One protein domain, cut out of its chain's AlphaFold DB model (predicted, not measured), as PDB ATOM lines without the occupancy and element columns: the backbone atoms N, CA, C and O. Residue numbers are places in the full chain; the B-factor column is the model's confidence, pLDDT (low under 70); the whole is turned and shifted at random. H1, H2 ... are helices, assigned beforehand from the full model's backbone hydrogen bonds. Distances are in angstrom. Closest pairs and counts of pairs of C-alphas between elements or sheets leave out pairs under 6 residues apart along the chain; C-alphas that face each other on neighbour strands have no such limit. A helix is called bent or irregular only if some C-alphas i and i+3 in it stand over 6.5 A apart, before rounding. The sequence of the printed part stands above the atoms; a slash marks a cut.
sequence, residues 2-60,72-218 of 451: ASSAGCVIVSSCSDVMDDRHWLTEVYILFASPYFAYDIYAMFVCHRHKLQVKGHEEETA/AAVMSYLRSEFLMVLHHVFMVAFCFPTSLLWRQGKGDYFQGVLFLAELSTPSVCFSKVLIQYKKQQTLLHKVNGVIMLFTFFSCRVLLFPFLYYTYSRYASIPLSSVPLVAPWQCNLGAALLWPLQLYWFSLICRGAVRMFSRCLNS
ATOM      1  N   ALA A   2       0.609  43.404  77.151       84.31
ATOM      2  CA  ALA A   2      -0.208  42.570  78.047       84.31
ATOM      3  C   ALA A   2       0.375  41.168  78.282       84.31
ATOM      4  O   ALA A   2       0.682  40.804  79.408       84.31
ATOM      5  N   SER A   3       0.622  40.411  77.208       87.19
ATOM      6  CA  SER A   3       1.133  39.039  77.309       87.19
ATOM      7  C   SER A   3       2.528  38.979  77.925       87.19
ATOM      8  O   SER A   3       2.808  38.087  78.709       87.19
ATOM      9  N   SER A   4       3.386  39.957  77.622       88.75
ATOM     10  CA  SER A   4       4.715  40.078  78.233       88.75
ATOM     11  C   SER A   4       4.608  40.332  79.737       88.75
ATOM     12  O   SER A   4       5.306  39.686  80.510       88.75
ATOM     13  N   ALA A   5       3.697  41.217  80.155       88.94
ATOM     14  CA  ALA A   5       3.412  41.462  81.562       88.94
ATOM     15  C   ALA A   5       2.852  40.210  82.254       88.94
ATOM     16  O   ALA A   5       3.315  39.852  83.331       88.94
ATOM     17  N   GLY A   6       1.931  39.500  81.595       89.06
ATOM     18  CA  GLY A   6       1.403  38.221  82.066       89.06
ATOM     19  C   GLY A   6       2.494  37.172  82.280       89.06
ATOM     20  O   GLY A   6       2.558  36.577  83.351       89.06
ATOM     21  N   CYS A   7       3.399  36.996  81.310       90.31
ATOM     22  CA  CYS A   7       4.536  36.080  81.434       90.31
ATOM     23  C   CYS A   7       5.425  36.421  82.634       90.31
ATOM     24  O   CYS A   7       5.768  35.518  83.388       90.31
ATOM     25  N   VAL A   8       5.767  37.700  82.822       91.12
ATOM     26  CA  VAL A   8       6.628  38.150  83.929       91.12
ATOM     27  C   VAL A   8       5.965  37.914  85.286       91.12
ATOM     28  O   VAL A   8       6.629  37.446  86.207       91.12
ATOM     29  N   ILE A   9       4.665  38.192  85.416       89.25
ATOM     30  CA  ILE A   9       3.920  37.950  86.663       89.25
ATOM     31  C   ILE A   9       3.900  36.448  86.977       89.25
ATOM     32  O   ILE A   9       4.292  36.038  88.066       89.25
ATOM     33  N   VAL A  10       3.522  35.621  85.998       90.06
ATOM     34  CA  VAL A  10       3.416  34.160  86.152       90.06
ATOM     35  C   VAL A  10       4.765  33.512  86.472       90.06
ATOM     36  O   VAL A  10       4.802  32.568  87.250       90.06
ATOM     37  N   SER A  11       5.873  34.006  85.909       89.62
ATOM     38  CA  SER A  11       7.210  33.467  86.196       89.62
ATOM     39  C   SER A  11       7.786  33.910  87.540       89.62
ATOM     40  O   SER A  11       8.760  33.316  87.993       89.62
ATOM     41  N   SER A  12       7.245  34.974  88.140       89.62
ATOM     42  CA  SER A  12       7.801  35.587  89.354       89.62
ATOM     43  C   SER A  12       7.056  35.188  90.630       89.62
ATOM     44  O   SER A  12       7.645  35.234  91.705       89.62
ATOM     45  N   CYS A  13       5.783  34.793  90.528       87.19
ATOM     46  CA  CYS A  13       4.994  34.302  91.660       87.19
ATOM     47  C   CYS A  13       5.259  32.806  91.894       87.19
ATOM     48  O   CYS A  13       5.062  31.989  90.994       87.19
ATOM     49  N   SER A  14       5.682  32.450  93.107       81.44
ATOM     50  CA  SER A  14       5.834  31.059  93.554       81.44
ATOM     51  C   SER A  14       4.552  30.554  94.219       81.44
ATOM     52  O   SER A  14       4.135  29.423  93.965       81.44
ATOM     53  N   ASP A  15       3.904  31.402  95.024       85.88
ATOM     54  CA  ASP A  15       2.567  31.158  95.560       85.88
ATOM     55  C   ASP A  15       1.506  31.747  94.618       85.88
ATOM     56  O   ASP A  15       1.526  32.920  94.246       85.88
ATOM     57  N   VAL A  16       0.558  30.912  94.206       85.81
ATOM     58  CA  VAL A  16      -0.462  31.256  93.206       85.81
ATOM     59  C   VAL A  16      -1.540  32.193  93.790       85.81
ATOM     60  O   VAL A  16      -2.213  32.907  93.042       85.81
ATOM     61  N   MET A  17      -1.728  32.200  95.114       85.62
ATOM     62  CA  MET A  17      -2.804  32.930  95.791       85.62
ATOM     63  C   MET A  17      -2.327  34.177  96.530       85.62
ATOM     64  O   MET A  17      -3.002  35.205  96.435       85.62
ATOM     65  N   ASP A  18      -1.218  34.098  97.263       85.19
ATOM     66  CA  ASP A  18      -0.833  35.163  98.199       85.19
ATOM     67  C   ASP A  18       0.344  36.036  97.713       85.19
ATOM     68  O   ASP A  18       0.531  37.139  98.239       85.19
ATOM     69  N   ASP A  19       1.090  35.625  96.678       85.38
ATOM     70  CA  ASP A  19       2.139  36.476  96.103       85.38
ATOM     71  C   ASP A  19       1.547  37.680  95.364       85.38
ATOM     72  O   ASP A  19       0.570  37.579  94.615       85.38
ATOM     73  N   ARG A  20       2.202  38.835  95.533       86.44
ATOM     74  CA  ARG A  20       1.843  40.094  94.873       86.44
ATOM     75  C   ARG A  20       2.909  40.526  93.885       86.44
ATOM     76  O   ARG A  20       4.101  40.463  94.175       86.44
ATOM     77  N   HIS A  21       2.471  41.052  92.749       88.19
ATOM     78  CA  HIS A  21       3.355  41.588  91.728       88.19
ATOM     79  C   HIS A  21       2.886  42.981  91.295       88.19
ATOM     80  O   HIS A  21       1.781  43.157  90.787       88.19
ATOM     81  N   TRP A  22       3.756  43.986  91.435       86.12
ATOM     82  CA  TRP A  22       3.444  45.399  91.158       86.12
ATOM     83  C   TRP A  22       2.890  45.637  89.743       86.12
ATOM     84  O   TRP A  22       2.021  46.483  89.525       86.12
ATOM     85  N   LEU A  23       3.369  44.854  88.772       86.31
ATOM     86  CA  LEU A  23       2.938  44.945  87.378       86.31
ATOM     87  C   LEU A  23       1.440  44.663  87.210       86.31
ATOM     88  O   LEU A  23       0.826  45.201  86.295       86.31
ATOM     89  N   THR A  24       0.837  43.873  88.099       83.50
ATOM     90  CA  THR A  24      -0.590  43.551  88.057       83.50
ATOM     91  C   THR A  24      -1.461  44.777  88.341       83.50
ATOM     92  O   THR A  24      -2.522  44.919  87.744       83.50
ATOM     93  N   GLU A  25      -1.018  45.684  89.215       80.94
ATOM     94  CA  GLU A  25      -1.742  46.920  89.551       80.94
ATOM     95  C   GLU A  25      -1.454  48.033  88.534       80.94
ATOM     96  O   GLU A  25      -2.373  48.645  87.986       80.94
ATOM     97  N   VAL A  26      -0.173  48.246  88.209       84.94
ATOM     98  CA  VAL A  26       0.260  49.314  87.290       84.94
ATOM     99  C   VAL A  26      -0.246  49.075  85.867       84.94
ATOM    100  O   VAL A  26      -0.651  50.018  85.183       84.94
ATOM    101  N   TYR A  27      -0.279  47.819  85.411       82.62
ATOM    102  CA  TYR A  27      -0.748  47.500  84.066       82.62
ATOM    103  C   TYR A  27      -2.233  47.830  83.872       82.62
ATOM    104  O   TYR A  27      -2.596  48.329  82.812       82.62
ATOM    105  N   ILE A  28      -3.093  47.614  84.874       80.38
ATOM    106  CA  ILE A  28      -4.536  47.904  84.761       80.38
ATOM    107  C   ILE A  28      -4.785  49.416  84.655       80.38
ATOM    108  O   ILE A  28      -5.625  49.857  83.862       80.38
ATOM    109  N   LEU A  29      -4.008  50.215  85.394       81.44
ATOM    110  CA  LEU A  29      -4.047  51.677  85.315       81.44
ATOM    111  C   LEU A  29      -3.634  52.187  83.928       81.44
ATOM    112  O   LEU A  29      -4.219  53.144  83.431       81.44
ATOM    113  N   PHE A  30      -2.681  51.518  83.274       82.25
ATOM    114  CA  PHE A  30      -2.283  51.829  81.899       82.25
ATOM    115  C   PHE A  30      -3.257  51.272  80.842       82.25
ATOM    116  O   PHE A  30      -3.515  51.913  79.824       82.25
ATOM    117  N   ALA A  31      -3.824  50.087  81.064       80.25
ATOM    118  CA  ALA A  31      -4.709  49.419  80.111       80.25
ATOM    119  C   ALA A  31      -6.063  50.131  79.980       80.25
ATOM    120  O   ALA A  31      -6.599  50.232  78.881       80.25
ATOM    121  N   SER A  32      -6.598  50.672  81.075       80.88
ATOM    122  CA  SER A  32      -7.889  51.374  81.084       80.88
ATOM    123  C   SER A  32      -7.980  52.533  80.068       80.88
ATOM    124  O   SER A  32      -8.881  52.505  79.226       80.88
ATOM    125  N   PRO A  33      -7.055  53.520  80.049       84.25
ATOM    126  CA  PRO A  33      -7.075  54.585  79.046       84.25
ATOM    127  C   PRO A  33      -6.784  54.074  77.627       84.25
ATOM    128  O   PRO A  33      -7.314  54.628  76.666       84.25
ATOM    129  N   TYR A  34      -6.002  52.999  77.476       82.44
ATOM    130  CA  TYR A  34      -5.727  52.394  76.171       82.44
ATOM    131  C   TYR A  34      -6.980  51.759  75.548       82.44
ATOM    132  O   TYR A  34      -7.287  52.017  74.388       82.44
ATOM    133  N   PHE A  35      -7.746  50.977  76.316       81.56
ATOM    134  CA  PHE A  35      -8.997  50.375  75.834       81.56
ATOM    135  C   PHE A  35     -10.065  51.437  75.536       81.56
ATOM    136  O   PHE A  35     -10.807  51.305  74.563       81.56
ATOM    137  N   ALA A  36     -10.119  52.515  76.325       82.06
ATOM    138  CA  ALA A  36     -10.984  53.658  76.032       82.06
ATOM    139  C   ALA A  36     -10.580  54.366  74.724       82.06
ATOM    140  O   ALA A  36     -11.439  54.703  73.906       82.06
ATOM    141  N   TYR A  37      -9.275  54.544  74.494       84.75
ATOM    142  CA  TYR A  37      -8.752  55.082  73.240       84.75
ATOM    143  C   TYR A  37      -9.052  54.170  72.043       84.75
ATOM    144  O   TYR A  37      -9.396  54.672  70.975       84.75
ATOM    145  N   ASP A  38      -8.994  52.845  72.205       82.12
ATOM    146  CA  ASP A  38      -9.285  51.903  71.118       82.12
ATOM    147  C   ASP A  38     -10.749  51.991  70.647       82.12
ATOM    148  O   ASP A  38     -11.019  52.008  69.445       82.12
ATOM    149  N   ILE A  39     -11.703  52.183  71.570       80.81
ATOM    150  CA  ILE A  39     -13.109  52.474  71.222       80.81
ATOM    151  C   ILE A  39     -13.204  53.738  70.355       80.81
ATOM    152  O   ILE A  39     -13.892  53.748  69.329       80.81
ATOM    153  N   TYR A  40     -12.490  54.798  70.737       83.50
ATOM    154  CA  TYR A  40     -12.448  56.039  69.966       83.50
ATOM    155  C   TYR A  40     -11.813  55.836  68.581       83.50
ATOM    156  O   TYR A  40     -12.380  56.265  67.573       83.50
ATOM    157  N   ALA A  41     -10.680  55.136  68.497       80.69
ATOM    158  CA  ALA A  41      -9.994  54.855  67.238       80.69
ATOM    159  C   ALA A  41     -10.863  54.019  66.281       80.69
ATOM    160  O   ALA A  41     -10.956  54.330  65.087       80.69
ATOM    161  N   MET A  42     -11.569  53.008  66.799       79.00
ATOM    162  CA  MET A  42     -12.535  52.220  66.032       79.00
ATOM    163  C   MET A  42     -13.686  53.082  65.492       79.00
ATOM    164  O   MET A  42     -14.059  52.933  64.323       79.00
ATOM    165  N   PHE A  43     -14.216  54.010  66.295       81.56
ATOM    166  CA  PHE A  43     -15.243  54.956  65.849       81.56
ATOM    167  C   PHE A  43     -14.731  55.880  64.734       81.56
ATOM    168  O   PHE A  43     -15.410  56.052  63.718       81.56
ATOM    169  N   VAL A  44     -13.516  56.425  64.863       80.56
ATOM    170  CA  VAL A  44     -12.891  57.263  63.823       80.56
ATOM    171  C   VAL A  44     -12.694  56.475  62.525       80.56
ATOM    172  O   VAL A  44     -13.044  56.966  61.451       80.56
ATOM    173  N   CYS A  45     -12.223  55.227  62.604       73.94
ATOM    174  CA  CYS A  45     -12.082  54.353  61.436       73.94
ATOM    175  C   CYS A  45     -13.426  54.065  60.756       73.94
ATOM    176  O   CYS A  45     -13.514  54.053  59.527       73.94
ATOM    177  N   HIS A  46     -14.485  53.837  61.539       74.75
ATOM    178  CA  HIS A  46     -15.830  53.636  61.009       74.75
ATOM    179  C   HIS A  46     -16.360  54.901  60.324       74.75
ATOM    180  O   HIS A  46     -16.869  54.827  59.205       74.75
ATOM    181  N   ARG A  47     -16.168  56.072  60.943       74.31
ATOM    182  CA  ARG A  47     -16.531  57.366  60.358       74.31
ATOM    183  C   ARG A  47     -15.788  57.621  59.048       74.31
ATOM    184  O   ARG A  47     -16.420  58.033  58.084       74.31
ATOM    185  N   HIS A  48     -14.494  57.313  58.981       75.25
ATOM    186  CA  HIS A  48     -13.714  57.437  57.749       75.25
ATOM    187  C   HIS A  48     -14.213  56.480  56.656       75.25
ATOM    188  O   HIS A  48     -14.369  56.883  55.511       75.25
ATOM    189  N   LYS A  49     -14.535  55.221  56.987       70.06
ATOM    190  CA  LYS A  49     -15.137  54.280  56.021       70.06
ATOM    191  C   LYS A  49     -16.482  54.770  55.487       70.06
ATOM    192  O   LYS A  49     -16.733  54.642  54.295       70.06
ATOM    193  N   LEU A  50     -17.327  55.331  56.354       67.44
ATOM    194  CA  LEU A  50     -18.592  55.945  55.946       67.44
ATOM    195  C   LEU A  50     -18.374  57.199  55.101       67.44
ATOM    196  O   LEU A  50     -19.151  57.426  54.190       67.44
ATOM    197  N   GLN A  51     -17.332  57.988  55.369       68.12
ATOM    198  CA  GLN A  51     -16.984  59.141  54.542       68.12
ATOM    199  C   GLN A  51     -16.440  58.733  53.180       68.12
ATOM    200  O   GLN A  51     -16.829  59.354  52.214       68.12
ATOM    201  N   VAL A  52     -15.612  57.691  53.067       64.56
ATOM    202  CA  VAL A  52     -15.111  57.203  51.766       64.56
ATOM    203  C   VAL A  52     -16.242  56.601  50.934       64.56
ATOM    204  O   VAL A  52     -16.417  56.964  49.778       64.56
ATOM    205  N   LYS A  53     -17.055  55.732  51.545       59.19
ATOM    206  CA  LYS A  53     -18.217  55.117  50.889       59.19
ATOM    207  C   LYS A  53     -19.303  56.148  50.573       59.19
ATOM    208  O   LYS A  53     -19.940  56.099  49.530       59.19
ATOM    209  N   GLY A  54     -19.464  57.109  51.478       56.91
ATOM    210  CA  GLY A  54     -20.293  58.285  51.300       56.91
ATOM    211  C   GLY A  54     -19.758  59.189  50.205       56.91
ATOM    212  O   GLY A  54     -20.568  59.668  49.453       56.91
ATOM    213  N   HIS A  55     -18.446  59.368  50.033       54.91
ATOM    214  CA  HIS A  55     -17.889  60.170  48.942       54.91
ATOM    215  C   HIS A  55     -18.130  59.513  47.587       54.91
ATOM    216  O   HIS A  55     -18.444  60.234  46.657       54.91
ATOM    217  N   GLU A  56     -18.058  58.180  47.479       53.44
ATOM    218  CA  GLU A  56     -18.448  57.443  46.263       53.44
ATOM    219  C   GLU A  56     -19.948  57.629  45.950       53.44
ATOM    220  O   GLU A  56     -20.311  57.966  44.820       53.44
ATOM    221  N   GLU A  57     -20.818  57.495  46.958       50.19
ATOM    222  CA  GLU A  57     -22.272  57.703  46.838       50.19
ATOM    223  C   GLU A  57     -22.664  59.187  46.681       50.19
ATOM    224  O   GLU A  57     -23.657  59.487  46.034       50.19
ATOM    225  N   GLU A  58     -21.888  60.127  47.212       48.72
ATOM    226  CA  GLU A  58     -22.093  61.581  47.194       48.72
ATOM    227  C   GLU A  58     -21.457  62.204  45.949       48.72
ATOM    228  O   GLU A  58     -21.977  63.193  45.467       48.72
ATOM    229  N   THR A  59     -20.459  61.595  45.294       53.00
ATOM    230  CA  THR A  59     -20.174  61.909  43.880       53.00
ATOM    231  C   THR A  59     -21.334  61.515  42.966       53.00
ATOM    232  O   THR A  59     -21.561  62.187  41.963       53.00
ATOM    233  N   ALA A  60     -22.104  60.479  43.319       46.47
ATOM    234  CA  ALA A  60     -23.334  60.119  42.613       46.47
ATOM    235  C   ALA A  60     -24.554  60.958  43.064       46.47
ATOM    236  O   ALA A  60     -25.445  61.225  42.259       46.47
ATOM    237  N   ALA A  72     -26.589  59.865  64.037       65.50
ATOM    238  CA  ALA A  72     -26.908  58.698  63.216       65.50
ATOM    239  C   ALA A  72     -25.666  57.830  62.942       65.50
ATOM    240  O   ALA A  72     -25.759  56.603  62.919       65.50
ATOM    241  N   ALA A  73     -24.493  58.457  62.795       64.88
ATOM    242  CA  ALA A  73     -23.223  57.757  62.600       64.88
ATOM    243  C   ALA A  73     -22.805  56.955  63.846       64.88
ATOM    244  O   ALA A  73     -22.335  55.827  63.720       64.88
ATOM    245  N   VAL A  74     -23.032  57.496  65.049       71.56
ATOM    246  CA  VAL A  74     -22.762  56.791  66.316       71.56
ATOM    247  C   VAL A  74     -23.684  55.580  66.480       71.56
ATOM    248  O   VAL A  74     -23.209  54.485  66.772       71.56
ATOM    249  N   MET A  75     -24.989  55.734  66.232       70.94
ATOM    250  CA  MET A  75     -25.939  54.619  66.342       70.94
ATOM    251  C   MET A  75     -25.671  53.522  65.295       70.94
ATOM    252  O   MET A  75     -25.795  52.331  65.584       70.94
ATOM    253  N   SER A  76     -25.257  53.910  64.084       72.75
ATOM    254  CA  SER A  76     -24.839  52.979  63.030       72.75
ATOM    255  C   SER A  76     -23.573  52.205  63.414       72.75
ATOM    256  O   SER A  76     -23.548  50.980  63.279       72.75
ATOM    257  N   TYR A  77     -22.570  52.886  63.975       74.12
ATOM    258  CA  TYR A  77     -21.348  52.265  64.485       74.12
ATOM    259  C   TYR A  77     -21.640  51.240  65.587       74.12
ATOM    260  O   TYR A  77     -21.195  50.093  65.498       74.12
ATOM    261  N   LEU A  78     -22.449  51.621  66.582       74.19
ATOM    262  CA  LEU A  78     -22.817  50.746  67.698       74.19
ATOM    263  C   LEU A  78     -23.568  49.494  67.242       74.19
ATOM    264  O   LEU A  78     -23.385  48.444  67.845       74.19
ATOM    265  N   ARG A  79     -24.376  49.567  66.175       74.62
ATOM    266  CA  ARG A  79     -25.012  48.379  65.579       74.62
ATOM    267  C   ARG A  79     -24.038  47.530  64.766       74.62
ATOM    268  O   ARG A  79     -24.098  46.308  64.846       74.62
ATOM    269  N   SER A  80     -23.166  48.161  63.981       70.00
ATOM    270  CA  SER A  80     -22.262  47.462  63.059       70.00
ATOM    271  C   SER A  80     -21.135  46.715  63.774       70.00
ATOM    272  O   SER A  80     -20.727  45.655  63.314       70.00
ATOM    273  N   GLU A  81     -20.620  47.262  64.875       73.12
ATOM    274  CA  GLU A  81     -19.470  46.717  65.612       73.12
ATOM    275  C   GLU A  81     -19.837  46.385  67.073       73.12
ATOM    276  O   GLU A  81     -18.969  46.318  67.946       73.12
ATOM    277  N   PHE A  82     -21.132  46.155  67.338       77.75
ATOM    278  CA  PHE A  82     -21.720  45.976  68.673       77.75
ATOM    279  C   PHE A  82     -20.899  45.062  69.581       77.75
ATOM    280  O   PHE A  82     -20.586  45.419  70.711       77.75
ATOM    281  N   LEU A  83     -20.519  43.888  69.076       73.50
ATOM    282  CA  LEU A  83     -19.874  42.854  69.878       73.50
ATOM    283  C   LEU A  83     -18.449  43.243  70.313       73.50
ATOM    284  O   LEU A  83     -18.029  42.909  71.419       73.50
ATOM    285  N   MET A  84     -17.723  43.988  69.472       74.69
ATOM    286  CA  MET A  84     -16.387  44.505  69.789       74.69
ATOM    287  C   MET A  84     -16.465  45.674  70.773       74.69
ATOM    288  O   MET A  84     -15.689  45.721  71.727       74.69
ATOM    289  N   VAL A  85     -17.426  46.584  70.581       81.94
ATOM    290  CA  VAL A  85     -17.641  47.722  71.489       81.94
ATOM    291  C   VAL A  85     -18.103  47.239  72.860       81.94
ATOM    292  O   VAL A  85     -17.537  47.649  73.871       81.94
ATOM    293  N   LEU A  86     -19.066  46.314  72.904       83.38
ATOM    294  CA  LEU A  86     -19.561  45.709  74.140       83.38
ATOM    295  C   LEU A  86     -18.424  45.053  74.930       83.38
ATOM    296  O   LEU A  86     -18.347  45.240  76.139       83.38
ATOM    297  N   HIS A  87     -17.513  44.341  74.256       81.06
ATOM    298  CA  HIS A  87     -16.334  43.755  74.894       81.06
ATOM    299  C   HIS A  87     -15.439  44.815  75.555       81.06
ATOM    300  O   HIS A  87     -15.098  44.671  76.726       81.06
ATOM    301  N   HIS A  88     -15.092  45.894  74.846       82.69
ATOM    302  CA  HIS A  88     -14.202  46.932  75.383       82.69
ATOM    303  C   HIS A  88     -14.855  47.711  76.529       82.69
ATOM    304  O   HIS A  88     -14.219  47.945  77.556       82.69
ATOM    305  N   VAL A  89     -16.142  48.048  76.392       85.38
ATOM    306  CA  VAL A  89     -16.920  48.698  77.457       85.38
ATOM    307  C   VAL A  89     -17.013  47.790  78.678       85.38
ATOM    308  O   VAL A  89     -16.788  48.254  79.790       85.38
ATOM    309  N   PHE A  90     -17.282  46.496  78.492       84.62
ATOM    310  CA  PHE A  90     -17.363  45.544  79.596       84.62
ATOM    311  C   PHE A  90     -16.027  45.400  80.342       84.62
ATOM    312  O   PHE A  90     -16.002  45.425  81.573       84.62
ATOM    313  N   MET A  91     -14.908  45.319  79.613       81.62
ATOM    314  CA  MET A  91     -13.575  45.213  80.215       81.62
ATOM    315  C   MET A  91     -13.222  46.448  81.056       81.62
ATOM    316  O   MET A  91     -12.754  46.302  82.184       81.62
ATOM    317  N   VAL A  92     -13.500  47.653  80.546       84.69
ATOM    318  CA  VAL A  92     -13.190  48.915  81.241       84.69
ATOM    319  C   VAL A  92     -14.164  49.204  82.385       84.69
ATOM    320  O   VAL A  92     -13.734  49.642  83.446       84.69
ATOM    321  N   ALA A  93     -15.463  48.965  82.195       83.94
ATOM    322  CA  ALA A  93     -16.489  49.322  83.176       83.94
ATOM    323  C   ALA A  93     -16.644  48.292  84.304       83.94
ATOM    324  O   ALA A  93     -17.062  48.657  85.400       83.94
ATOM    325  N   PHE A  94     -16.311  47.019  84.053       83.69
ATOM    326  CA  PHE A  94     -16.523  45.939  85.019       83.69
ATOM    327  C   PHE A  94     -15.230  45.188  85.349       83.69
ATOM    328  O   PHE A  94     -14.839  45.146  86.512       83.69
ATOM    329  N   CYS A  95     -14.502  44.643  84.367       80.62
ATOM    330  CA  CYS A  95     -13.348  43.779  84.664       80.62
ATOM    331  C   CYS A  95     -12.176  44.511  85.343       80.62
ATOM    332  O   CYS A  95     -11.597  43.991  86.302       80.62
ATOM    333  N   PHE A  96     -11.813  45.712  84.884       82.12
ATOM    334  CA  PHE A  96     -10.721  46.490  85.483       82.12
ATOM    335  C   PHE A  96     -11.053  47.004  86.898       82.12
ATOM    336  O   PHE A  96     -10.248  46.779  87.802       82.12
ATOM    337  N   PRO A  97     -12.242  47.577  87.170       82.56
ATOM    338  CA  PRO A  97     -12.626  47.943  88.532       82.56
ATOM    339  C   PRO A  97     -12.697  46.744  89.482       82.56
ATOM    340  O   PRO A  97     -12.193  46.818  90.602       82.56
ATOM    341  N   THR A  98     -13.261  45.611  89.045       79.50
ATOM    342  CA  THR A  98     -13.334  44.400  89.877       79.50
ATOM    343  C   THR A  98     -11.943  43.848  90.204       79.50
ATOM    344  O   THR A  98     -11.696  43.463  91.345       79.50
ATOM    345  N   SER A  99     -11.010  43.859  89.246       76.81
ATOM    346  CA  SER A  99      -9.639  43.361  89.457       76.81
ATOM    347  C   SER A  99      -8.759  44.262  90.332       76.81
ATOM    348  O   SER A  99      -7.768  43.765  90.869       76.81
ATOM    349  N   LEU A 100      -9.127  45.538  90.515       77.19
ATOM    350  CA  LEU A 100      -8.456  46.475  91.427       77.19
ATOM    351  C   LEU A 100      -9.110  46.529  92.815       77.19
ATOM    352  O   LEU A 100      -8.418  46.448  93.824       77.19
ATOM    353  N   LEU A 101     -10.438  46.658  92.882       78.75
ATOM    354  CA  LEU A 101     -11.154  46.953  94.131       78.75
ATOM    355  C   LEU A 101     -11.604  45.692  94.871       78.75
ATOM    356  O   LEU A 101     -11.546  45.632  96.097       78.75
ATOM    357  N   TRP A 102     -12.052  44.672  94.137       71.69
ATOM    358  CA  TRP A 102     -12.630  43.463  94.731       71.69
ATOM    359  C   TRP A 102     -11.573  42.396  95.033       71.69
ATOM    360  O   TRP A 102     -11.771  41.545  95.897       71.69
ATOM    361  N   ARG A 103     -10.430  42.448  94.336       72.94
ATOM    362  CA  ARG A 103      -9.346  41.460  94.442       72.94
ATOM    363  C   ARG A 103      -8.615  41.485  95.794       72.94
ATOM    364  O   ARG A 103      -7.977  40.496  96.140       72.94
ATOM    365  N   GLN A 104      -8.688  42.588  96.548       76.00
ATOM    366  CA  GLN A 104      -8.007  42.763  97.848       76.00
ATOM    367  C   GLN A 104      -6.509  42.367  97.833       76.00
ATOM    368  O   GLN A 104      -5.959  41.951  98.848       76.00
ATOM    369  N   GLY A 105      -5.844  42.484  96.675       72.50
ATOM    370  CA  GLY A 105      -4.422  42.165  96.506       72.50
ATOM    371  C   GLY A 105      -4.057  40.675  96.506       72.50
ATOM    372  O   GLY A 105      -2.907  40.366  96.794       72.50
ATOM    373  N   LYS A 106      -4.993  39.759  96.220       81.56
ATOM    374  CA  LYS A 106      -4.727  38.310  96.111       81.56
ATOM    375  C   LYS A 106      -4.869  37.786  94.682       81.56
ATOM    376  O   LYS A 106      -5.622  38.339  93.886       81.56
ATOM    377  N   GLY A 107      -4.211  36.677  94.358       83.44
ATOM    378  CA  GLY A 107      -4.391  35.976  93.082       83.44
ATOM    379  C   GLY A 107      -3.761  36.682  91.877       83.44
ATOM    380  O   GLY A 107      -4.276  36.581  90.760       83.44
ATOM    381  N   ASP A 108      -2.651  37.390  92.085       88.00
ATOM    382  CA  ASP A 108      -1.912  38.097  91.032       88.00
ATOM    383  C   ASP A 108      -1.440  37.149  89.929       88.00
ATOM    384  O   ASP A 108      -1.497  37.498  88.749       88.00
ATOM    385  N   TYR A 109      -1.075  35.919  90.293       88.62
ATOM    386  CA  TYR A 109      -0.754  34.862  89.340       88.62
ATOM    387  C   TYR A 109      -1.905  34.624  88.348       88.62
ATOM    388  O   TYR A 109      -1.695  34.631  87.135       88.62
ATOM    389  N   PHE A 110      -3.143  34.466  88.835       88.00
ATOM    390  CA  PHE A 110      -4.314  34.227  87.981       88.00
ATOM    391  C   PHE A 110      -4.611  35.426  87.070       88.00
ATOM    392  O   PHE A 110      -4.964  35.250  85.901       88.00
ATOM    393  N   GLN A 111      -4.411  36.648  87.570       87.44
ATOM    394  CA  GLN A 111      -4.526  37.864  86.765       87.44
ATOM    395  C   GLN A 111      -3.437  37.934  85.676       87.44
ATOM    396  O   GLN A 111      -3.729  38.324  84.542       87.44
ATOM    397  N   GLY A 112      -2.210  37.500  85.981       87.44
ATOM    398  CA  GLY A 112      -1.122  37.358  85.014       87.44
ATOM    399  C   GLY A 112      -1.444  36.348  83.910       87.44
ATOM    400  O   GLY A 112      -1.251  36.643  82.728       87.44
ATOM    401  N   VAL A 113      -2.028  35.199  84.267       88.94
ATOM    402  CA  VAL A 113      -2.513  34.204  83.293       88.94
ATOM    403  C   VAL A 113      -3.581  34.808  82.375       88.94
ATOM    404  O   VAL A 113      -3.516  34.607  81.165       88.94
ATOM    405  N   LEU A 114      -4.520  35.604  82.901       88.38
ATOM    406  CA  LEU A 114      -5.541  36.280  82.087       88.38
ATOM    407  C   LEU A 114      -4.940  37.246  81.052       88.38
ATOM    408  O   LEU A 114      -5.462  37.342  79.941       88.38
ATOM    409  N   PHE A 115      -3.818  37.910  81.348       88.94
ATOM    410  CA  PHE A 115      -3.138  38.770  80.370       88.94
ATOM    411  C   PHE A 115      -2.509  37.999  79.199       88.94
ATOM    412  O   PHE A 115      -2.296  38.576  78.126       88.94
ATOM    413  N   LEU A 116      -2.257  36.693  79.344       88.88
ATOM    414  CA  LEU A 116      -1.779  35.854  78.240       88.88
ATOM    415  C   LEU A 116      -2.825  35.702  77.126       88.88
ATOM    416  O   LEU A 116      -2.443  35.466  75.980       88.88
ATOM    417  N   ALA A 117      -4.114  35.928  77.411       88.00
ATOM    418  CA  ALA A 117      -5.185  35.919  76.410       88.00
ATOM    419  C   ALA A 117      -4.947  36.912  75.258       88.00
ATOM    420  O   ALA A 117      -5.385  36.691  74.127       88.00
ATOM    421  N   GLU A 118      -4.214  37.996  75.513       88.19
ATOM    422  CA  GLU A 118      -3.888  39.005  74.505       88.19
ATOM    423  C   GLU A 118      -2.827  38.554  73.492       88.19
ATOM    424  O   GLU A 118      -2.602  39.238  72.494       88.19
ATOM    425  N   LEU A 119      -2.204  37.384  73.682       89.19
ATOM    426  CA  LEU A 119      -1.159  36.895  72.776       89.19
ATOM    427  C   LEU A 119      -1.704  36.600  71.370       89.19
ATOM    428  O   LEU A 119      -0.979  36.716  70.386       89.19
ATOM    429  N   SER A 120      -2.988  36.255  71.255       90.25
ATOM    430  CA  SER A 120      -3.631  35.995  69.965       90.25
ATOM    431  C   SER A 120      -4.066  37.269  69.226       90.25
ATOM    432  O   SER A 120      -4.300  37.220  68.017       90.25
ATOM    433  N   THR A 121      -4.194  38.407  69.920       86.69
ATOM    434  CA  THR A 121      -4.737  39.662  69.366       86.69
ATOM    435  C   THR A 121      -3.927  40.195  68.171       86.69
ATOM    436  O   THR A 121      -4.540  40.515  67.150       86.69
ATOM    437  N   PRO A 122      -2.575  40.211  68.194       86.81
ATOM    438  CA  PRO A 122      -1.774  40.635  67.043       86.81
ATOM    439  C   PRO A 122      -2.049  39.819  65.774       86.81
ATOM    440  O   PRO A 122      -2.202  40.396  64.699       86.81
ATOM    441  N   SER A 123      -2.187  38.495  65.889       86.62
ATOM    442  CA  SER A 123      -2.457  37.599  64.753       86.62
ATOM    443  C   SER A 123      -3.847  37.837  64.147       86.62
ATOM    444  O   SER A 123      -4.027  37.774  62.924       86.62
ATOM    445  N   VAL A 124      -4.836  38.169  64.987       85.62
ATOM    446  CA  VAL A 124      -6.188  38.559  64.552       85.62
ATOM    447  C   VAL A 124      -6.152  39.901  63.812       85.62
ATOM    448  O   VAL A 124      -6.689  40.008  62.705       85.62
ATOM    449  N   CYS A 125      -5.479  40.912  64.368       84.44
ATOM    450  CA  CYS A 125      -5.349  42.224  63.729       84.44
ATOM    451  C   CYS A 125      -4.579  42.137  62.408       84.44
ATOM    452  O   CYS A 125      -5.024  42.679  61.394       84.44
ATOM    453  N   PHE A 126      -3.479  41.384  62.381       83.88
ATOM    454  CA  PHE A 126      -2.683  41.187  61.176       83.88
ATOM    455  C   PHE A 126      -3.478  40.483  60.071       83.88
ATOM    456  O   PHE A 126      -3.381  40.868  58.906       83.88
ATOM    457  N   SER A 127      -4.360  39.539  60.422       82.81
ATOM    458  CA  SER A 127      -5.290  38.940  59.456       82.81
ATOM    459  C   SER A 127      -6.170  39.997  58.788       82.81
ATOM    460  O   SER A 127      -6.285  39.994  57.563       82.81
ATOM    461  N   LYS A 128      -6.751  40.935  59.553       79.44
ATOM    462  CA  LYS A 128      -7.569  42.023  58.984       79.44
ATOM    463  C   LYS A 128      -6.756  42.956  58.086       79.44
ATOM    464  O   LYS A 128      -7.253  43.344  57.031       79.44
ATOM    465  N   VAL A 129      -5.514  43.268  58.456       81.44
ATOM    466  CA  VAL A 129      -4.608  44.075  57.620       81.44
ATOM    467  C   VAL A 129      -4.322  43.360  56.297       81.44
ATOM    468  O   VAL A 129      -4.534  43.929  55.231       81.44
ATOM    469  N   LEU A 130      -3.933  42.084  56.326       78.69
ATOM    470  CA  LEU A 130      -3.659  41.316  55.104       78.69
ATOM    471  C   LEU A 130      -4.875  41.214  54.171       78.69
ATOM    472  O   LEU A 130      -4.710  41.201  52.948       78.69
ATOM    473  N   ILE A 131      -6.084  41.163  54.738       75.38
ATOM    474  CA  ILE A 131      -7.337  41.201  53.975       75.38
ATOM    475  C   ILE A 131      -7.500  42.556  53.274       75.38
ATOM    476  O   ILE A 131      -7.788  42.578  52.081       75.38
ATOM    477  N   GLN A 132      -7.259  43.674  53.969       72.56
ATOM    478  CA  GLN A 132      -7.337  45.015  53.372       72.56
ATOM    479  C   GLN A 132      -6.334  45.208  52.228       72.56
ATOM    480  O   GLN A 132      -6.681  45.771  51.194       72.56
ATOM    481  N   TYR A 133      -5.121  44.669  52.365       75.75
ATOM    482  CA  TYR A 133      -4.090  44.726  51.324       75.75
ATOM    483  C   TYR A 133      -4.260  43.668  50.213       75.75
ATOM    484  O   TYR A 133      -3.361  43.499  49.389       75.75
ATOM    485  N   LYS A 134      -5.381  42.929  50.174       74.31
ATOM    486  CA  LYS A 134      -5.661  41.861  49.191       74.31
ATOM    487  C   LYS A 134      -4.583  40.759  49.135       74.31
ATOM    488  O   LYS A 134      -4.427  40.072  48.128       74.31
ATOM    489  N   LYS A 135      -3.841  40.528  50.225       73.94
ATOM    490  CA  LYS A 135      -2.750  39.531  50.306       73.94
ATOM    491  C   LYS A 135      -3.220  38.154  50.802       73.94
ATOM    492  O   LYS A 135      -2.404  37.354  51.256       73.94
ATOM    493  N   GLN A 136      -4.509  37.834  50.682       70.00
ATOM    494  CA  GLN A 136      -5.114  36.600  51.218       70.00
ATOM    495  C   GLN A 136      -4.535  35.298  50.629       70.00
ATOM    496  O   GLN A 136      -4.552  34.266  51.289       70.00
ATOM    497  N   GLN A 137      -3.997  35.338  49.405       64.31
ATOM    498  CA  GLN A 137      -3.413  34.164  48.734       64.31
ATOM    499  C   GLN A 137      -1.938  33.922  49.089       64.31
ATOM    500  O   GLN A 137      -1.352  32.924  48.675       64.31
ATOM    501  N   THR A 138      -1.315  34.831  49.842       77.50
ATOM    502  CA  THR A 138       0.103  34.716  50.192       77.50
ATOM    503  C   THR A 138       0.341  33.646  51.255       77.50
ATOM    504  O   THR A 138      -0.499  33.416  52.127       77.50
ATOM    505  N   LEU A 139       1.530  33.033  51.224       81.75
ATOM    506  CA  LEU A 139       1.990  32.125  52.282       81.75
ATOM    507  C   LEU A 139       1.898  32.795  53.662       81.75
ATOM    508  O   LEU A 139       1.486  32.162  54.627       81.75
ATOM    509  N   LEU A 140       2.187  34.096  53.725       85.88
ATOM    510  CA  LEU A 140       2.109  34.909  54.935       85.88
ATOM    511  C   LEU A 140       0.708  34.902  55.566       85.88
ATOM    512  O   LEU A 140       0.587  34.736  56.777       85.88
ATOM    513  N   HIS A 141      -0.352  35.022  54.759       84.25
ATOM    514  CA  HIS A 141      -1.727  34.956  55.264       84.25
ATOM    515  C   HIS A 141      -2.082  33.564  55.790       84.25
ATOM    516  O   HIS A 141      -2.692  33.449  56.852       84.25
ATOM    517  N   LYS A 142      -1.646  32.506  55.096       83.00
ATOM    518  CA  LYS A 142      -1.875  31.118  55.527       83.00
ATOM    519  C   LYS A 142      -1.148  30.805  56.838       83.00
ATOM    520  O   LYS A 142      -1.768  30.287  57.764       83.00
ATOM    521  N   VAL A 143       0.132  31.174  56.940       89.50
ATOM    522  CA  VAL A 143       0.951  30.998  58.151       89.50
ATOM    523  C   VAL A 143       0.351  31.776  59.317       89.50
ATOM    524  O   VAL A 143       0.146  31.208  60.386       89.50
ATOM    525  N   ASN A 144      -0.026  33.039  59.102       89.69
ATOM    526  CA  ASN A 144      -0.693  33.821  60.137       89.69
ATOM    527  C   ASN A 144      -2.039  33.215  60.558       89.69
ATOM    528  O   ASN A 144      -2.371  33.237  61.738       89.69
ATOM    529  N   GLY A 145      -2.803  32.637  59.624       88.19
ATOM    530  CA  GLY A 145      -4.041  31.924  59.934       88.19
ATOM    531  C   GLY A 145      -3.822  30.729  60.866       88.19
ATOM    532  O   GLY A 145      -4.578  30.558  61.821       88.19
ATOM    533  N   VAL A 146      -2.760  29.947  60.644       89.75
ATOM    534  CA  VAL A 146      -2.374  28.830  61.527       89.75
ATOM    535  C   VAL A 146      -1.921  29.338  62.897       89.75
ATOM    536  O   VAL A 146      -2.379  28.827  63.918       89.75
ATOM    537  N   ILE A 147      -1.085  30.383  62.935       91.31
ATOM    538  CA  ILE A 147      -0.632  31.008  64.189       91.31
ATOM    539  C   ILE A 147      -1.829  31.552  64.975       91.31
ATOM    540  O   ILE A 147      -1.926  31.329  66.179       91.31
ATOM    541  N   MET A 148      -2.769  32.228  64.312       91.50
ATOM    542  CA  MET A 148      -3.995  32.737  64.924       91.50
ATOM    543  C   MET A 148      -4.835  31.599  65.511       91.50
ATOM    544  O   MET A 148      -5.273  31.708  66.651       91.50
ATOM    545  N   LEU A 149      -5.031  30.501  64.772       92.06
ATOM    546  CA  LEU A 149      -5.796  29.348  65.248       92.06
ATOM    547  C   LEU A 149      -5.162  28.732  66.504       92.06
ATOM    548  O   LEU A 149      -5.852  28.517  67.499       92.06
ATOM    549  N   PHE A 150      -3.848  28.498  66.467       92.94
ATOM    550  CA  PHE A 150      -3.104  27.920  67.584       92.94
ATOM    551  C   PHE A 150      -3.109  28.840  68.808       92.94
ATOM    552  O   PHE A 150      -3.497  28.426  69.897       92.94
ATOM    553  N   THR A 151      -2.736  30.110  68.632       92.06
ATOM    554  CA  THR A 151      -2.669  31.080  69.737       92.06
ATOM    555  C   THR A 151      -4.039  31.342  70.358       92.06
ATOM    556  O   THR A 151      -4.141  31.423  71.578       92.06
ATOM    557  N   PHE A 152      -5.115  31.414  69.566       93.31
ATOM    558  CA  PHE A 152      -6.469  31.596  70.098       93.31
ATOM    559  C   PHE A 152      -6.928  30.372  70.904       93.31
ATOM    560  O   PHE A 152      -7.471  30.515  72.000       93.31
ATOM    561  N   PHE A 153      -6.671  29.162  70.402       93.56
ATOM    562  CA  PHE A 153      -6.994  27.933  71.124       93.56
ATOM    563  C   PHE A 153      -6.223  27.839  72.448       93.56
ATOM    564  O   PHE A 153      -6.826  27.734  73.518       93.56
ATOM    565  N   SER A 154      -4.896  27.954  72.396       91.94
ATOM    566  CA  SER A 154      -4.040  27.774  73.568       91.94
ATOM    567  C   SER A 154      -4.203  28.883  74.606       91.94
ATOM    568  O   SER A 154      -4.266  28.593  75.797       91.94
ATOM    569  N   CYS A 155      -4.312  30.147  74.186       90.94
ATOM    570  CA  CYS A 155      -4.296  31.283  75.111       90.94
ATOM    571  C   CYS A 155      -5.685  31.798  75.503       90.94
ATOM    572  O   CYS A 155      -5.771  32.578  76.444       90.94
ATOM    573  N   ARG A 156      -6.768  31.407  74.817       90.81
ATOM    574  CA  ARG A 156      -8.134  31.868  75.153       90.81
ATOM    575  C   ARG A 156      -9.108  30.739  75.456       90.81
ATOM    576  O   ARG A 156      -9.917  30.882  76.369       90.81
ATOM    577  N   VAL A 157      -9.033  29.617  74.737       92.31
ATOM    578  CA  VAL A 157      -9.929  28.471  74.974       92.31
ATOM    579  C   VAL A 157      -9.426  27.605  76.127       92.31
ATOM    580  O   VAL A 157     -10.187  27.335  77.055       92.31
ATOM    581  N   LEU A 158      -8.149  27.206  76.098       92.94
ATOM    582  CA  LEU A 158      -7.536  26.374  77.144       92.94
ATOM    583  C   LEU A 158      -7.197  27.139  78.427       92.94
ATOM    584  O   LEU A 158      -6.948  26.517  79.458       92.94
ATOM    585  N   LEU A 159      -7.246  28.470  78.389       92.00
ATOM    586  CA  LEU A 159      -6.961  29.315  79.542       92.00
ATOM    587  C   LEU A 159      -7.888  29.008  80.726       92.00
ATOM    588  O   LEU A 159      -7.409  28.855  81.843       92.00
ATOM    589  N   PHE A 160      -9.196  28.854  80.502       90.31
ATOM    590  CA  PHE A 160     -10.150  28.583  81.588       90.31
ATOM    591  C   PHE A 160      -9.931  27.208  82.245       90.31
ATOM    592  O   PHE A 160      -9.792  27.166  83.468       90.31
ATOM    593  N   PRO A 161      -9.809  26.094  81.489       91.25
ATOM    594  CA  PRO A 161      -9.371  24.816  82.053       91.25
ATOM    595  C   PRO A 161      -8.042  24.900  82.814       91.25
ATOM    596  O   PRO A 161      -7.895  24.273  83.861       91.25
ATOM    597  N   PHE A 162      -7.086  25.693  82.318       91.88
ATOM    598  CA  PHE A 162      -5.791  25.875  82.969       91.88
ATOM    599  C   PHE A 162      -5.907  26.598  84.320       91.88
ATOM    600  O   PHE A 162      -5.300  26.145  85.286       91.88
ATOM    601  N   LEU A 163      -6.735  27.644  84.432       90.50
ATOM    602  CA  LEU A 163      -7.002  28.319  85.713       90.50
ATOM    603  C   LEU A 163      -7.610  27.353  86.749       90.50
ATOM    604  O   LEU A 163      -7.215  27.354  87.915       90.50
ATOM    605  N   TYR A 164      -8.545  26.492  86.332       91.25
ATOM    606  CA  TYR A 164      -9.116  25.475  87.221       91.25
ATOM    607  C   TYR A 164      -8.090  24.412  87.626       91.25
ATOM    608  O   TYR A 164      -8.090  23.957  88.770       91.25
ATOM    609  N   TYR A 165      -7.189  24.040  86.716       91.62
ATOM    610  CA  TYR A 165      -6.094  23.118  87.001       91.62
ATOM    611  C   TYR A 165      -5.104  23.685  88.024       91.62
ATOM    612  O   TYR A 165      -4.758  22.993  88.983       91.62
ATOM    613  N   THR A 166      -4.671  24.940  87.871       89.38
ATOM    614  CA  THR A 166      -3.740  25.564  88.825       89.38
ATOM    615  C   THR A 166      -4.376  25.710  90.205       89.38
ATOM    616  O   THR A 166      -3.725  25.424  91.208       89.38
ATOM    617  N   TYR A 167      -5.667  26.044  90.269       89.56
ATOM    618  CA  TYR A 167      -6.404  26.082  91.531       89.56
ATOM    619  C   TYR A 167      -6.579  24.690  92.165       89.56
ATOM    620  O   TYR A 167      -6.380  24.537  93.367       89.56
ATOM    621  N   SER A 168      -6.885  23.656  91.370       90.06
ATOM    622  CA  SER A 168      -6.947  22.254  91.824       90.06
ATOM    623  C   SER A 168      -5.639  21.810  92.475       90.06
ATOM    624  O   SER A 168      -5.662  21.191  93.539       90.06
ATOM    625  N   ARG A 169      -4.501  22.151  91.857       89.38
ATOM    626  CA  ARG A 169      -3.169  21.837  92.383       89.38
ATOM    627  C   ARG A 169      -2.870  22.575  93.679       89.38
ATOM    628  O   ARG A 169      -2.360  21.951  94.601       89.38
ATOM    629  N   TYR A 170      -3.220  23.856  93.753       88.00
ATOM    630  CA  TYR A 170      -3.058  24.658  94.963       88.00
ATOM    631  C   TYR A 170      -3.891  24.104  96.131       88.00
ATOM    632  O   TYR A 170      -3.361  23.827  97.201       88.00
ATOM    633  N   ALA A 171      -5.186  23.858  95.912       87.12
ATOM    634  CA  ALA A 171      -6.100  23.374  96.947       87.12
ATOM    635  C   ALA A 171      -6.016  21.852  97.190       87.12
ATOM    636  O   ALA A 171      -6.715  21.335  98.058       87.12
ATOM    637  N   SER A 172      -5.180  21.126  96.435       89.19
ATOM    638  CA  SER A 172      -5.048  19.659  96.485       89.19
ATOM    639  C   SER A 172      -6.383  18.906  96.352       89.19
ATOM    640  O   SER A 172      -6.585  17.849  96.949       89.19
ATOM    641  N   ILE A 173      -7.300  19.440  95.540       91.69
ATOM    642  CA  ILE A 173      -8.624  18.861  95.261       91.69
ATOM    643  C   ILE A 173      -8.682  18.293  93.838       91.69
ATOM    644  O   ILE A 173      -7.995  18.806  92.951       91.69
ATOM    645  N   PRO A 174      -9.513  17.272  93.561       91.00
ATOM    646  CA  PRO A 174      -9.704  16.778  92.200       91.00
ATOM    647  C   PRO A 174     -10.321  17.853  91.288       91.00
ATOM    648  O   PRO A 174     -11.195  18.614  91.705       91.00
ATOM    649  N   LEU A 175      -9.894  17.887  90.017       88.94
ATOM    650  CA  LEU A 175     -10.300  18.903  89.031       88.94
ATOM    651  C   LEU A 175     -11.827  18.999  88.851       88.94
ATOM    652  O   LEU A 175     -12.362  20.090  88.675       88.94
ATOM    653  N   SER A 176     -12.535  17.869  88.933       86.19
ATOM    654  CA  SER A 176     -13.998  17.796  88.808       86.19
ATOM    655  C   SER A 176     -14.748  18.487  89.947       86.19
ATOM    656  O   SER A 176     -15.883  18.918  89.758       86.19
ATOM    657  N   SER A 177     -14.126  18.618  91.119       87.75
ATOM    658  CA  SER A 177     -14.725  19.264  92.288       87.75
ATOM    659  C   SER A 177     -14.417  20.759  92.359       87.75
ATOM    660  O   SER A 177     -15.047  21.465  93.142       87.75
ATOM    661  N   VAL A 178     -13.496  21.271  91.535       87.81
ATOM    662  CA  VAL A 178     -13.105  22.688  91.569       87.81
ATOM    663  C   VAL A 178     -14.281  23.637  91.334       87.81
ATOM    664  O   VAL A 178     -14.410  24.570  92.121       87.81
ATOM    665  N   PRO A 179     -15.181  23.426  90.351       86.44
ATOM    666  CA  PRO A 179     -16.307  24.339  90.145       86.44
ATOM    667  C   PRO A 179     -17.272  24.406  91.338       86.44
ATOM    668  O   PRO A 179     -18.008  25.376  91.469       86.44
ATOM    669  N   LEU A 180     -17.282  23.398  92.213       85.69
ATOM    670  CA  LEU A 180     -18.135  23.366  93.405       85.69
ATOM    671  C   LEU A 180     -17.475  24.028  94.623       85.69
ATOM    672  O   LEU A 180     -18.175  24.504  95.510       85.69
ATOM    673  N   VAL A 181     -16.139  24.041  94.671       86.81
ATOM    674  CA  VAL A 181     -15.346  24.553  95.803       86.81
ATOM    675  C   VAL A 181     -14.863  25.983  95.562       86.81
ATOM    676  O   VAL A 181     -14.736  26.764  96.503       86.81
ATOM    677  N   ALA A 182     -14.588  26.339  94.306       84.56
ATOM    678  CA  ALA A 182     -14.144  27.673  93.940       84.56
ATOM    679  C   ALA A 182     -15.223  28.726  94.264       84.56
ATOM    680  O   ALA A 182     -16.421  28.434  94.181       84.56
ATOM    681  N   PRO A 183     -14.824  29.973  94.580       86.06
ATOM    682  CA  PRO A 183     -15.766  31.059  94.812       86.06
ATOM    683  C   PRO A 183     -16.741  31.211  93.640       86.06
ATOM    684  O   PRO A 183     -16.340  31.221  92.472       86.06
ATOM    685  N   TRP A 184     -18.031  31.370  93.944       84.19
ATOM    686  CA  TRP A 184     -19.081  31.437  92.924       84.19
ATOM    687  C   TRP A 184     -18.855  32.575  91.914       84.19
ATOM    688  O   TRP A 184     -19.239  32.450  90.754       84.19
ATOM    689  N   GLN A 185     -18.182  33.657  92.319       83.88
ATOM    690  CA  GLN A 185     -17.819  34.784  91.456       83.88
ATOM    691  C   GLN A 185     -16.841  34.366  90.349       83.88
ATOM    692  O   GLN A 185     -16.984  34.797  89.205       83.88
ATOM    693  N   CYS A 186     -15.872  33.501  90.666       82.81
ATOM    694  CA  CYS A 186     -14.918  32.968  89.694       82.81
ATOM    695  C   CYS A 186     -15.631  32.080  88.670       82.81
ATOM    696  O   CYS A 186     -15.406  32.217  87.465       82.81
ATOM    697  N   ASN A 187     -16.554  31.236  89.141       87.75
ATOM    698  CA  ASN A 187     -17.377  30.397  88.275       87.75
ATOM    699  C   ASN A 187     -18.302  31.232  87.380       87.75
ATOM    700  O   ASN A 187     -18.423  30.940  86.192       87.75
ATOM    701  N   LEU A 188     -18.906  32.301  87.913       86.94
ATOM    702  CA  LEU A 188     -19.729  33.225  87.135       86.94
ATOM    703  C   LEU A 188     -18.903  33.933  86.051       86.94
ATOM    704  O   LEU A 188     -19.324  33.991  84.898       86.94
ATOM    705  N   GLY A 189     -17.704  34.418  86.390       84.38
ATOM    706  CA  GLY A 189     -16.790  35.025  85.420       84.38
ATOM    707  C   GLY A 189     -16.385  34.055  84.305       84.38
ATOM    708  O   GLY A 189     -16.438  34.407  83.126       84.38
ATOM    709  N   ALA A 190     -16.056  32.809  84.655       87.19
ATOM    710  CA  ALA A 190     -15.752  31.763  83.680       87.19
ATOM    711  C   ALA A 190     -16.965  31.422  82.795       87.19
ATOM    712  O   ALA A 190     -16.816  31.302  81.579       87.19
ATOM    713  N   ALA A 191     -18.163  31.324  83.377       87.00
ATOM    714  CA  ALA A 191     -19.401  31.040  82.653       87.00
ATOM    715  C   ALA A 191     -19.796  32.159  81.677       87.00
ATOM    716  O   ALA A 191     -20.372  31.877  80.631       87.00
ATOM    717  N   LEU A 192     -19.461  33.417  81.979       84.44
ATOM    718  CA  LEU A 192     -19.710  34.545  81.079       84.44
ATOM    719  C   LEU A 192     -18.674  34.633  79.949       84.44
ATOM    720  O   LEU A 192     -19.026  34.912  78.803       84.44
ATOM    721  N   LEU A 193     -17.395  34.399  80.250       84.94
ATOM    722  CA  LEU A 193     -16.310  34.653  79.300       84.94
ATOM    723  C   LEU A 193     -15.975  33.448  78.411       84.94
ATOM    724  O   LEU A 193     -15.697  33.628  77.225       84.94
ATOM    725  N   TRP A 194     -15.998  32.224  78.944       89.06
ATOM    726  CA  TRP A 194     -15.535  31.036  78.220       89.06
ATOM    727  C   TRP A 194     -16.430  30.642  77.031       89.06
ATOM    728  O   TRP A 194     -15.885  30.420  75.944       89.06
ATOM    729  N   PRO A 195     -17.778  30.643  77.141       89.31
ATOM    730  CA  PRO A 195     -18.648  30.365  75.996       89.31
ATOM    731  C   PRO A 195     -18.471  31.368  74.855       89.31
ATOM    732  O   PRO A 195     -18.500  30.983  73.686       89.31
ATOM    733  N   LEU A 196     -18.216  32.642  75.179       84.50
ATOM    734  CA  LEU A 196     -17.926  33.660  74.175       84.50
ATOM    735  C   LEU A 196     -16.636  33.319  73.414       84.50
ATOM    736  O   LEU A 196     -16.629  33.363  72.186       84.50
ATOM    737  N   GLN A 197     -15.568  32.902  74.109       88.25
ATOM    738  CA  GLN A 197     -14.330  32.462  73.446       88.25
ATOM    739  C   GLN A 197     -14.549  31.225  72.560       88.25
ATOM    740  O   GLN A 197     -14.028  31.175  71.447       88.25
ATOM    741  N   LEU A 198     -15.350  30.250  73.004       89.25
ATOM    742  CA  LEU A 198     -15.690  29.064  72.207       89.25
ATOM    743  C   LEU A 198     -16.467  29.427  70.935       89.25
ATOM    744  O   LEU A 198     -16.164  28.912  69.856       89.25
ATOM    745  N   TYR A 199     -17.421  30.354  71.040       88.81
ATOM    746  CA  TYR A 199     -18.153  30.870  69.886       88.81
ATOM    747  C   TYR A 199     -17.203  31.503  68.861       88.81
ATOM    748  O   TYR A 199     -17.223  31.127  67.685       88.81
ATOM    749  N   TRP A 200     -16.307  32.390  69.299       85.56
ATOM    750  CA  TRP A 200     -15.305  33.005  68.424       85.56
ATOM    751  C   TRP A 200     -14.362  31.984  67.789       85.56
ATOM    752  O   TRP A 200     -14.100  32.050  66.587       85.56
ATOM    753  N   PHE A 201     -13.900  31.001  68.562       89.94
ATOM    754  CA  PHE A 201     -13.056  29.930  68.046       89.94
ATOM    755  C   PHE A 201     -13.777  29.118  66.962       89.94
ATOM    756  O   PHE A 201     -13.195  28.837  65.916       89.94
ATOM    757  N   SER A 202     -15.071  28.831  67.141       86.62
ATOM    758  CA  SER A 202     -15.874  28.137  66.126       86.62
ATOM    759  C   SER A 202     -15.939  28.908  64.799       86.62
ATOM    760  O   SER A 202     -15.836  28.309  63.725       86.62
ATOM    761  N   LEU A 203     -16.036  30.243  64.850       83.19
ATOM    762  CA  LEU A 203     -16.025  31.096  63.659       83.19
ATOM    763  C   LEU A 203     -14.665  31.059  62.953       83.19
ATOM    764  O   LEU A 203     -14.617  30.957  61.724       83.19
ATOM    765  N   ILE A 204     -13.571  31.087  63.719       86.88
ATOM    766  CA  ILE A 204     -12.207  30.975  63.188       86.88
ATOM    767  C   ILE A 204     -12.003  29.610  62.520       86.88
ATOM    768  O   ILE A 204     -11.535  29.556  61.382       86.88
ATOM    769  N   CYS A 205     -12.428  28.518  63.161       85.06
ATOM    770  CA  CYS A 205     -12.371  27.169  62.596       85.06
ATOM    771  C   CYS A 205     -13.158  27.061  61.286       85.06
ATOM    772  O   CYS A 205     -12.639  26.539  60.301       85.06
ATOM    773  N   ARG A 206     -14.378  27.618  61.218       81.62
ATOM    774  CA  ARG A 206     -15.159  27.661  59.966       81.62
ATOM    775  C   ARG A 206     -14.428  28.432  58.866       81.62
ATOM    776  O   ARG A 206     -14.463  28.013  57.710       81.62
ATOM    777  N   GLY A 207     -13.763  29.536  59.207       79.25
ATOM    778  CA  GLY A 207     -12.918  30.285  58.276       79.25
ATOM    779  C   GLY A 207     -11.728  29.467  57.768       79.25
ATOM    780  O   GLY A 207     -11.505  29.397  56.559       79.25
ATOM    781  N   ALA A 208     -11.014  28.793  58.674       80.56
ATOM    782  CA  ALA A 208      -9.877  27.937  58.343       80.56
ATOM    783  C   ALA A 208     -10.291  26.777  57.427       80.56
ATOM    784  O   ALA A 208      -9.663  26.571  56.392       80.56
ATOM    785  N   VAL A 209     -11.393  26.086  57.737       76.56
ATOM    786  CA  VAL A 209     -11.913  24.988  56.906       76.56
ATOM    787  C   VAL A 209     -12.185  25.455  55.478       76.56
ATOM    788  O   VAL A 209     -11.758  24.779  54.554       76.56
ATOM    789  N   ARG A 210     -12.806  26.627  55.269       71.12
ATOM    790  CA  ARG A 210     -13.025  27.175  53.910       71.12
ATOM    791  C   ARG A 210     -11.719  27.469  53.170       71.12
ATOM    792  O   ARG A 210     -11.642  27.295  51.958       71.12
ATOM    793  N   MET A 211     -10.707  27.957  53.884       67.25
ATOM    794  CA  MET A 211      -9.401  28.258  53.300       67.25
ATOM    795  C   MET A 211      -8.653  26.976  52.906       67.25
ATOM    796  O   MET A 211      -8.055  26.929  51.832       67.25
ATOM    797  N   PHE A 212      -8.702  25.940  53.747       64.00
ATOM    798  CA  PHE A 212      -8.013  24.670  53.510       64.00
ATOM    799  C   PHE A 212      -8.765  23.747  52.542       64.00
ATOM    800  O   PHE A 212      -8.124  23.109  51.711       64.00
ATOM    801  N   SER A 213     -10.102  23.727  52.555       59.34
ATOM    802  CA  SER A 213     -10.898  22.962  51.582       59.34
ATOM    803  C   SER A 213     -10.675  23.449  50.149       59.34
ATOM    804  O   SER A 213     -10.629  22.643  49.225       59.34
ATOM    805  N   ARG A 214     -10.414  24.750  49.961       58.50
ATOM    806  CA  ARG A 214      -9.998  25.327  48.674       58.50
ATOM    807  C   ARG A 214      -8.652  24.782  48.171       58.50
ATOM    808  O   ARG A 214      -8.455  24.720  46.963       58.50
ATOM    809  N   CYS A 215      -7.738  24.399  49.066       52.59
ATOM    810  CA  CYS A 215      -6.472  23.756  48.692       52.59
ATOM    811  C   CYS A 215      -6.618  22.253  48.411       52.59
ATOM    812  O   CYS A 215      -5.818  21.718  47.658       52.59
ATOM    813  N   LEU A 216      -7.597  21.577  49.018       49.44
ATOM    814  CA  LEU A 216      -7.785  20.128  48.865       49.44
ATOM    815  C   LEU A 216      -8.668  19.773  47.655       49.44
ATOM    816  O   LEU A 216      -8.407  18.786  46.970       49.44
ATOM    817  N   ASN A 217      -9.656  20.613  47.330       51.28
ATOM    818  CA  ASN A 217     -10.585  20.389  46.215       51.28
ATOM    819  C   ASN A 217     -10.052  20.852  44.846       51.28
ATOM    820  O   ASN A 217     -10.789  20.818  43.867       51.28
ATOM    821  N   SER A 218      -8.787  21.267  44.734       49.25
ATOM    822  CA  SER A 218      -8.170  21.657  43.455       49.25
ATOM    823  C   SER A 218      -7.696  20.467  42.606       49.25
ATOM    824  O   SER A 218      -6.902  20.650  41.689       49.25
TER     825      SER A 218
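This is residues 2 to 60 and 72 to 218 of the 451 residues of an uncharacterized protein of Scophthalmus maximus (UniProt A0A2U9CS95). The helices run mostly lengthwise and make an open fork: H2 with H4 is one prong and H5b, H6 and H9b the other, with H1 and H5a side by side where the prongs join. H7, H8 and H9a extend the second prong at that end; residues 51 to 60 of H2 stick out at the other. The 206 printed residues hold nine named helices, H1 to H9, and no named strand: all helix. The whole is only just compact, close to loose, with a radius of gyration of the C-alphas of 20.0 A and spans of 67 by 45 by 29 A.

H1, residues 2 to 12, and H2, residues 22 to 60, form a helical hairpin; the closest C-alphas, of Ala 5 and Leu 23, are 6.8 A apart. H3, residues 72 to 80, touches residues 43 to 47 of H2 at a steep tilt of 65 degrees, closest at C-alphas 46 and 77, 6.7 A. H4, residues 82 to 102, only just irregular with C-alphas 93 and 96 6.8 A apart, touches residues 25 to 39 of H2, opposite ways at 15 degrees, a shallow tilt; closest are C-alphas 32 and 92, 5.8 A. H5, residues 108 to 132, assigned as one helix by its hydrogen bonds, is bent, C-alphas 119 and 122 being 6.9 A apart; its arms are H5a, 108 to 119, and H5b, 122 to 132. H1, H2 and H5a form a bundle, helices side by side: the closest C-alphas of H1 and H5a, 6 and 112, are 4.0 A apart, while H2 and H5a only just touch, with 3 pairs of C-alphas within 8 A. H6, residues 139 to 157, forms a hairpin with H5b, closest at C-alphas 123 and 148, 5.1 A. H7, residues 159 to 171, touches H5a with residues 159 to 163, closest at C-alphas 110 and 163, 6.9 A. H8, residues 175 to 181, irregular with C-alphas 176 and 179 7.1 A apart, is about perpendicular to H7 and touches it, closest at C-alphas 168 and 175, 5.5 A. H9, residues 184 to 216, one helix by its hydrogen bonds, is bent, C-alphas 192 and 195 being 6.7 A apart; H9a, 184 to 192, touches no helix, and H9b, 195 to 216, touches H6, closest at C-alphas 157 and 197, 6.1 A. Every O i to N i+4 pair is within hydrogen-bond range in H1, H3, H5b, H6, H7 and H9a; 32 of 35 are in H2, 15 of 17 in H4, 4 of 8 in H5a, 17 of 18 in H9b and 1 of 3 in H8, where 3 of 4 O i to N i+3 pairs are.

H1 begins at C-alpha 2 (-0.208, 42.570, 78.047). H2 is 57.4 A long, to C-alpha 60 (-23.334, 60.119, 42.613), H4 27.7 A, H6 25.9 A and H9b 31.0 A, to C-alpha 216 (-7.785, 20.128, 48.865).

The two C-alphas farthest apart, of Ala 60 and Ser 172, are 69.8 A apart. Residues 61 to 71 are not printed; C-alphas 60 and 72 are 21.0 A apart across this cut. Of the links printed whole, none is long. The mean pLDDT of the printed part is 81.3; residues 50 to 60, 72 to 73, 137 and 211 to 218 are under 70.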